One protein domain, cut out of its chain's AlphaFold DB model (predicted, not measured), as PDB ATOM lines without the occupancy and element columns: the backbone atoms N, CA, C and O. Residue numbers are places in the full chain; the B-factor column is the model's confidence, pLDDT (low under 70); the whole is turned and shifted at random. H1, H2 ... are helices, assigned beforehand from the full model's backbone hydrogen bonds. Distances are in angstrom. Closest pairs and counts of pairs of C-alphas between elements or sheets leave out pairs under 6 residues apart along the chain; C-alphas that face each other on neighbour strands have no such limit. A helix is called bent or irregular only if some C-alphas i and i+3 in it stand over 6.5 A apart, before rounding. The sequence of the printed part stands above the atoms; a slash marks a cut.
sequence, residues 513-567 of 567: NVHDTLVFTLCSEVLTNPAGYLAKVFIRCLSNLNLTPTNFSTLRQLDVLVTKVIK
ATOM      1  N   ASN A 513     -27.829  30.806  33.052       87.94
ATOM      2  CA  ASN A 513     -26.933  31.896  33.414       87.94
ATOM      3  C   ASN A 513     -26.468  31.754  34.872       87.94
ATOM      4  O   ASN A 513     -27.246  31.976  35.802       87.94
ATOM      5  N   VAL A 514     -25.189  31.438  35.082       89.38
ATOM      6  CA  VAL A 514     -24.614  31.228  36.423       89.38
ATOM      7  C   VAL A 514     -24.625  32.484  37.301       89.38
ATOM      8  O   VAL A 514     -24.551  32.389  38.525       89.38
ATOM      9  N   HIS A 515     -24.769  33.681  36.723       92.38
ATOM     10  CA  HIS A 515     -24.929  34.900  37.515       92.38
ATOM     11  C   HIS A 515     -26.284  34.974  38.229       92.38
ATOM     12  O   HIS A 515     -26.361  35.577  39.303       92.38
ATOM     13  N   ASP A 516     -27.321  34.314  37.699       89.62
ATOM     14  CA  ASP A 516     -28.634  34.241  38.352       89.62
ATOM     15  C   ASP A 516     -28.566  33.462  39.674       89.62
ATOM     16  O   ASP A 516     -29.363  33.721  40.572       89.62
ATOM     17  N   THR A 517     -27.616  32.537  39.826       88.81
ATOM     18  CA  THR A 517     -27.343  31.823  41.083       88.81
ATOM     19  C   THR A 517     -26.275  32.522  41.920       88.81
ATOM     20  O   THR A 517     -26.459  32.672  43.131       88.81
ATOM     21  N   LEU A 518     -25.191  33.007  41.304       90.62
ATOM     22  CA  LEU A 518     -24.094  33.684  42.005       90.62
ATOM     23  C   LEU A 518     -24.578  34.895  42.815       90.62
ATOM     24  O   LEU A 518     -24.128  35.096  43.943       90.62
ATOM     25  N   VAL A 519     -25.536  35.665  42.288       91.12
ATOM     26  CA  VAL A 519     -26.088  36.837  42.983       91.12
ATOM     27  C   VAL A 519     -26.672  36.485  44.355       91.12
ATOM     28  O   VAL A 519     -26.443  37.204  45.328       91.12
ATOM     29  N   PHE A 520     -27.357  35.344  44.475       90.50
ATOM     30  CA  PHE A 520     -27.919  34.888  45.745       90.50
ATOM     31  C   PHE A 520     -26.834  34.470  46.726       90.50
ATOM     32  O   PHE A 520     -26.941  34.780  47.915       90.50
ATOM     33  N   THR A 521     -25.784  33.809  46.239       89.38
ATOM     34  CA  THR A 521     -24.622  33.428  47.046       89.38
ATOM     35  C   THR A 521     -23.942  34.666  47.631       89.38
ATOM     36  O   THR A 521     -23.733  34.735  48.842       89.38
ATOM     37  N   LEU A 522     -23.689  35.688  46.804       89.88
ATOM     38  CA  LEU A 522     -23.069  36.936  47.253       89.88
ATOM     39  C   LEU A 522     -23.965  37.701  48.236       89.88
ATOM     40  O   LEU A 522     -23.499  38.112  49.297       89.88
ATOM     41  N   CYS A 523     -25.258  37.860  47.932       89.81
ATOM     42  CA  CYS A 523     -26.197  38.522  48.841       89.81
ATOM     43  C   CYS A 523     -26.320  37.786  50.182       89.81
ATOM     44  O   CYS A 523     -26.380  38.429  51.229       89.81
ATOM     45  N   SER A 524     -26.344  36.453  50.170       89.19
ATOM     46  CA  SER A 524     -26.444  35.652  51.395       89.19
ATOM     47  C   SER A 524     -25.205  35.804  52.275       89.19
ATOM     48  O   SER A 524     -25.338  35.951  53.490       89.19
ATOM     49  N   GLU A 525     -24.010  35.839  51.682       87.25
ATOM     50  CA  GLU A 525     -22.765  36.067  52.422       87.25
ATOM     51  C   GLU A 525     -22.712  37.483  53.018       87.25
ATOM     52  O   GLU A 525     -22.380  37.647  54.193       87.25
ATOM     53  N   VAL A 526     -23.136  38.501  52.258       89.56
ATOM     54  CA  VAL A 526     -23.256  39.885  52.756       89.56
ATOM     55  C   VAL A 526     -24.212  39.962  53.949       89.56
ATOM     56  O   VAL A 526     -23.892  40.599  54.946       89.56
ATOM     57  N   LEU A 527     -25.370  39.297  53.880       88.94
ATOM     58  CA  LEU A 527     -26.342  39.279  54.980       88.94
ATOM     59  C   LEU A 527     -25.841  38.506  56.206       88.94
ATOM     60  O   LEU A 527     -26.202  38.845  57.332       88.94
ATOM     61  N   THR A 528     -25.026  37.472  55.996       88.75
ATOM     62  CA  THR A 528     -24.471  36.648  57.078       88.75
ATOM     63  C   THR A 528     -23.356  37.383  57.821       88.75
ATOM     64  O   THR A 528     -23.276  37.298  59.046       88.75
ATOM     65  N   ASN A 529     -22.518  38.142  57.106       86.75
ATOM     66  CA  ASN A 529     -21.417  38.908  57.688       86.75
ATOM     67  C   ASN A 529     -21.342  40.348  57.131       86.75
ATOM     68  O   ASN A 529     -20.401  40.688  56.408       86.75
ATOM     69  N   PRO A 530     -22.291  41.230  57.494       84.62
ATOM     70  CA  PRO A 530     -22.416  42.565  56.895       84.62
ATOM     71  C   PRO A 530     -21.245  43.502  57.217       84.62
ATOM     72  O   PRO A 530     -20.951  44.420  56.455       84.62
ATOM     73  N   ALA A 531     -20.545  43.270  58.331       84.25
ATOM     74  CA  ALA A 531     -19.358  44.035  58.716       84.25
ATOM     75  C   ALA A 531     -18.052  43.479  58.113       84.25
ATOM     76  O   ALA A 531     -16.987  44.076  58.295       84.25
ATOM     77  N   GLY A 532     -18.113  42.340  57.415       83.38
ATOM     78  CA  GLY A 532     -16.953  41.668  56.843       83.38
ATOM     79  C   GLY A 532     -16.316  42.445  55.687       83.38
ATOM     80  O   GLY A 532     -16.978  43.174  54.951       83.38
ATOM     81  N   TYR A 533     -15.011  42.250  55.481       83.75
ATOM     82  CA  TYR A 533     -14.294  42.847  54.349       83.75
ATOM     83  C   TYR A 533     -14.888  42.412  52.998       83.75
ATOM     84  O   TYR A 533     -15.138  43.255  52.133       83.75
ATOM     85  N   LEU A 534     -15.205  41.118  52.852       83.19
ATOM     86  CA  LEU A 534     -15.835  40.581  51.644       83.19
ATOM     87  C   LEU A 534     -17.200  41.212  51.353       83.19
ATOM     88  O   LEU A 534     -17.531  41.389  50.187       83.19
ATOM     89  N   ALA A 535     -17.962  41.627  52.372       86.75
ATOM     90  CA  ALA A 535     -19.265  42.245  52.153       86.75
ATOM     91  C   ALA A 535     -19.153  43.538  51.329       86.75
ATOM     92  O   ALA A 535     -19.924  43.746  50.397       86.75
ATOM     93  N   LYS A 536     -18.137  44.371  51.600       85.19
ATOM     94  CA  LYS A 536     -17.875  45.591  50.816       85.19
ATOM     95  C   LYS A 536     -17.496  45.273  49.370       85.19
ATOM     96  O   LYS A 536     -18.000  45.921  48.453       85.19
ATOM     97  N   VAL A 537     -16.635  44.271  49.175       86.88
ATOM     98  CA  VAL A 537     -16.205  43.816  47.844       86.88
ATOM     99  C   VAL A 537     -17.408  43.295  47.053       86.88
ATOM    100  O   VAL A 537     -17.627  43.717  45.919       86.88
ATOM    101  N   PHE A 538     -18.244  42.457  47.669       88.31
ATOM    102  CA  PHE A 538     -19.445  41.908  47.047       88.31
ATOM    103  C   PHE A 538     -20.463  42.975  46.688       88.31
ATOM    104  O   PHE A 538     -20.923  42.979  45.553       88.31
ATOM    105  N   ILE A 539     -20.758  43.920  47.587       87.56
ATOM    106  CA  ILE A 539     -21.684  45.024  47.298       87.56
ATOM    107  C   ILE A 539     -21.251  45.790  46.043       87.56
ATOM    108  O   ILE A 539     -22.084  46.084  45.186       87.56
ATOM    109  N   ARG A 540     -19.952  46.074  45.892       85.56
ATOM    110  CA  ARG A 540     -19.426  46.750  44.697       85.56
ATOM    111  C   ARG A 540     -19.583  45.889  43.442       85.56
ATOM    112  O   ARG A 540     -19.991  46.382  42.391       85.56
ATOM    113  N   CYS A 541     -19.304  44.598  43.575       85.56
ATOM    114  CA  CYS A 541     -19.344  43.629  42.491       85.56
ATOM    115  C   CYS A 541     -20.759  43.249  42.024       85.56
ATOM    116  O   CYS A 541     -20.910  42.868  40.867       85.56
ATOM    117  N   LEU A 542     -21.796  43.390  42.865       86.31
ATOM    118  CA  LEU A 542     -23.192  43.109  42.490       86.31
ATOM    119  C   LEU A 542     -23.623  43.882  41.233       86.31
ATOM    120  O   LEU A 542     -24.397  43.368  40.432       86.31
ATOM    121  N   SER A 543     -23.089  45.092  41.037       85.06
ATOM    122  CA  SER A 543     -23.370  45.924  39.860       85.06
ATOM    123  C   SER A 543     -22.772  45.397  38.548       85.06
ATOM    124  O   SER A 543     -23.221  45.797  37.477       85.06
ATOM    125  N   ASN A 544     -21.805  44.478  38.623       87.69
ATOM    126  CA  ASN A 544     -21.126  43.886  37.469       87.69
ATOM    127  C   ASN A 544     -21.732  42.532  37.051       87.69
ATOM    128  O   ASN A 544     -21.242  41.902  36.114       87.69
ATOM    129  N   LEU A 545     -22.773  42.053  37.744       90.00
ATOM    130  CA  LEU A 545     -23.433  40.793  37.413       90.00
ATOM    131  C   LEU A 545     -24.435  40.975  36.268       90.00
ATOM    132  O   LEU A 545     -25.429  41.689  36.384       90.00
ATOM    133  N   ASN A 546     -24.207  40.250  35.177       89.50
ATOM    134  CA  ASN A 546     -25.153  40.119  34.069       89.50
ATOM    135  C   ASN A 546     -26.290  39.140  34.403       89.50
ATOM    136  O   ASN A 546     -26.162  37.945  34.155       89.50
ATOM    137  N   LEU A 547     -27.393  39.640  34.964       89.56
ATOM    138  CA  LEU A 547     -28.585  38.844  35.290       89.56
ATOM    139  C   LEU A 547     -29.509  38.661  34.084       89.56
ATOM    140  O   LEU A 547     -29.616  39.542  33.227       89.56
ATOM    141  N   THR A 548     -30.240  37.548  34.050       88.00
ATOM    142  CA  THR A 548     -31.203  37.264  32.981       88.00
ATOM    143  C   THR A 548     -32.441  38.165  33.117       88.00
ATOM    144  O   THR A 548     -33.210  38.015  34.073       88.00
ATOM    145  N   PRO A 549     -32.721  39.072  32.159       84.56
ATOM    146  CA  PRO A 549     -33.792  40.063  32.304       84.56
ATOM    147  C   PRO A 549     -35.198  39.448  32.259       84.56
ATOM    148  O   PRO A 549     -36.153  40.030  32.769       84.56
ATOM    149  N   THR A 550     -35.340  38.265  31.658       85.62
ATOM    150  CA  THR A 550     -36.607  37.531  31.539       85.62
ATOM    151  C   THR A 550     -36.877  36.594  32.720       85.62
ATOM    152  O   THR A 550     -37.977  36.050  32.830       85.62
ATOM    153  N   ASN A 551     -35.923  36.420  33.642       84.38
ATOM    154  CA  ASN A 551     -36.078  35.561  34.814       84.38
ATOM    155  C   ASN A 551     -36.774  36.311  35.967       84.38
ATOM    156  O   ASN A 551     -36.185  36.629  37.002       84.38
ATOM    157  N   PHE A 552     -38.063  36.615  35.782       86.50
ATOM    158  CA  PHE A 552     -38.853  37.425  36.721       86.50
ATOM    159  C   PHE A 552     -38.906  36.852  38.146       86.50
ATOM    160  O   PHE A 552     -39.004  37.611  39.112       86.50
ATOM    161  N   SER A 553     -38.831  35.526  38.303       85.94
ATOM    162  CA  SER A 553     -38.755  34.872  39.613       85.94
ATOM    163  C   SER A 553     -37.486  35.248  40.368       85.94
ATOM    164  O   SER A 553     -37.579  35.664  41.525       85.94
ATOM    165  N   THR A 554     -36.327  35.149  39.712       84.75
ATOM    166  CA  THR A 554     -35.029  35.516  40.288       84.75
ATOM    167  C   THR A 554     -35.000  36.995  40.643       84.75
ATOM    168  O   THR A 554     -34.688  37.346  41.779       84.75
ATOM    169  N   LEU A 555     -35.430  37.865  39.723       87.25
ATOM    170  CA  LEU A 555     -35.442  39.313  39.944       87.25
ATOM    171  C   LEU A 555     -36.329  39.721  41.129       87.25
ATOM    172  O   LEU A 555     -35.932  40.549  41.945       87.25
ATOM    173  N   ARG A 556     -37.508  39.102  41.281       88.50
ATOM    174  CA  ARG A 556     -38.405  39.378  42.415       88.50
ATOM    175  C   ARG A 556     -37.815  38.931  43.752       88.50
ATOM    176  O   ARG A 556     -37.997  39.614  44.756       88.50
ATOM    177  N   GLN A 557     -37.148  37.779  43.794       87.81
ATOM    178  CA  GLN A 557     -36.473  37.313  45.009       87.81
ATOM    179  C   GLN A 557     -35.279  38.207  45.357       87.81
ATOM    180  O   GLN A 557     -35.064  38.526  46.529       87.81
ATOM    181  N   LEU A 558     -34.539  38.649  44.340       87.12
ATOM    182  CA  LEU A 558     -33.398  39.532  44.500       87.12
ATOM    183  C   LEU A 558     -33.805  40.901  45.054       87.12
ATOM    184  O   LEU A 558     -33.153  41.379  45.974       87.12
ATOM    185  N   ASP A 559     -34.905  41.492  44.583       86.38
ATOM    186  CA  ASP A 559     -35.426  42.769  45.100       86.38
ATOM    187  C   ASP A 559     -35.656  42.725  46.626       86.38
ATOM    188  O   ASP A 559     -35.243  43.616  47.376       86.38
ATOM    189  N   VAL A 560     -36.209  41.611  47.121       87.19
ATOM    190  CA  VAL A 560     -36.407  41.378  48.561       87.19
ATOM    191  C   VAL A 560     -35.075  41.273  49.310       87.19
ATOM    192  O   VAL A 560     -34.953  41.803  50.416       87.19
ATOM    193  N   LEU A 561     -34.081  40.581  48.746       85.62
ATOM    194  CA  LEU A 561     -32.769  40.403  49.375       85.62
ATOM    195  C   LEU A 561     -31.940  41.684  49.360       85.62
ATOM    196  O   LEU A 561     -31.391  42.055  50.393       85.62
ATOM    197  N   VAL A 562     -31.902  42.400  48.241       82.69
ATOM    198  CA  VAL A 562     -31.195  43.677  48.103       82.69
ATOM    199  C   VAL A 562     -31.779  44.715  49.060       82.69
ATOM    200  O   VAL A 562     -31.029  45.406  49.741       82.69
ATOM    201  N   THR A 563     -33.103  44.744  49.237       84.06
ATOM    202  CA  THR A 563     -33.747  45.599  50.251       84.06
ATOM    203  C   THR A 563     -33.275  45.284  51.677       84.06
ATOM    204  O   THR A 563     -33.239  46.178  52.521       84.06
ATOM    205  N   LYS A 564     -32.921  44.026  51.972       83.19
ATOM    206  CA  LYS A 564     -32.334  43.636  53.266       83.19
ATOM    207  C   LYS A 564     -30.845  43.961  53.361       83.19
ATOM    208  O   LYS A 564     -30.398  44.241  54.456       83.19
ATOM    209  N   VAL A 565     -30.108  43.917  52.253       79.56
ATOM    210  CA  VAL A 565     -28.676  44.263  52.192       79.56
ATOM    211  C   VAL A 565     -28.450  45.775  52.327       79.56
ATOM    212  O   VAL A 565     -27.434  46.196  52.868       79.56
ATOM    213  N   ILE A 566     -29.382  46.595  51.830       72.88
ATOM    214  CA  ILE A 566     -29.316  48.067  51.898       72.88
ATOM    215  C   ILE A 566     -29.647  48.604  53.305       72.88
ATOM    216  O   ILE A 566     -29.261  49.728  53.632       72.88
ATOM    217  N   LYS A 567     -30.382  47.836  54.118       66.25
ATOM    218  CA  LYS A 567     -30.743  48.184  55.502       66.25
ATOM    219  C   LYS A 567     -29.663  47.745  56.474       66.25
ATOM    220  O   LYS A 567     -29.433  48.518  57.429       66.25
TER     221      LYS A 567
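What this domain is: This is residues 513 to 567 of the 567 residues of the protein "Condensin complex subunit 3" of Portunus trituberculatus (UniProt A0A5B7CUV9). Three helices of similar length lie side by side along the long axis, with H1 at the corner of an open V: H2 packs on one side of H1 and H3 on another, while H2 and H3 have no contact with each other. H1 and H2 make a helical hairpin, and the stretch from 545 to 551 then leads past the end where H1 begins and over to H3, which runs the same way as H1. The printed part has 55 residues, with three named helices in the order H1, H2, H3 and no named strand; the class is all helix. It is compact, with a radius of gyration of the C-alphas of 10.8 A, and its outline is elongated, spanning 33 by 18 by 14 A.

How they stand to each other: H1, residues 515 to 528, touches H2, residues 533 to 544; their closest C-alphas, those of Val 526 and Ala 535, are 4.7 A apart. The two run opposite ways at a shallow tilt of 29 degrees, a helical hairpin. H1 also touches H3, residues 552 to 565, the closest C-alphas being those of Leu 527 and Val 565, at 6.2 A. These two run the same way at a shallow tilt of 23 degrees. H2 and H3 are apart. O i to N i+4 pairs are within hydrogen-bond range in 9 of 10 cases in H1, 6 of 8 in H2 and 9 of 10 in H3.

Where its parts are: H1 begins at C-alpha 515 (-24.929, 34.900, 37.515) and measures 19.6 A from first to last C-alpha. H2 measures 18.2 A, from C-alpha 533 (-14.294, 42.847, 54.349); it is neither bent nor irregular, but only just: C-alphas 540 and 543 are 6.3 A apart. H3 measures 19.7 A and ends at C-alpha 565 (-28.676, 44.263, 52.192).

The domain as a whole: The two C-alphas farthest apart, those of Ala 531 and Thr 550, are 32.8 A apart. The link from H1 to H2 is tight and that from H2 to H3 is short. The printed part has no cut and ends at residue 567, the chain's last. The mean pLDDT of the printed part is 86.4, and residue 567 alone is under 70.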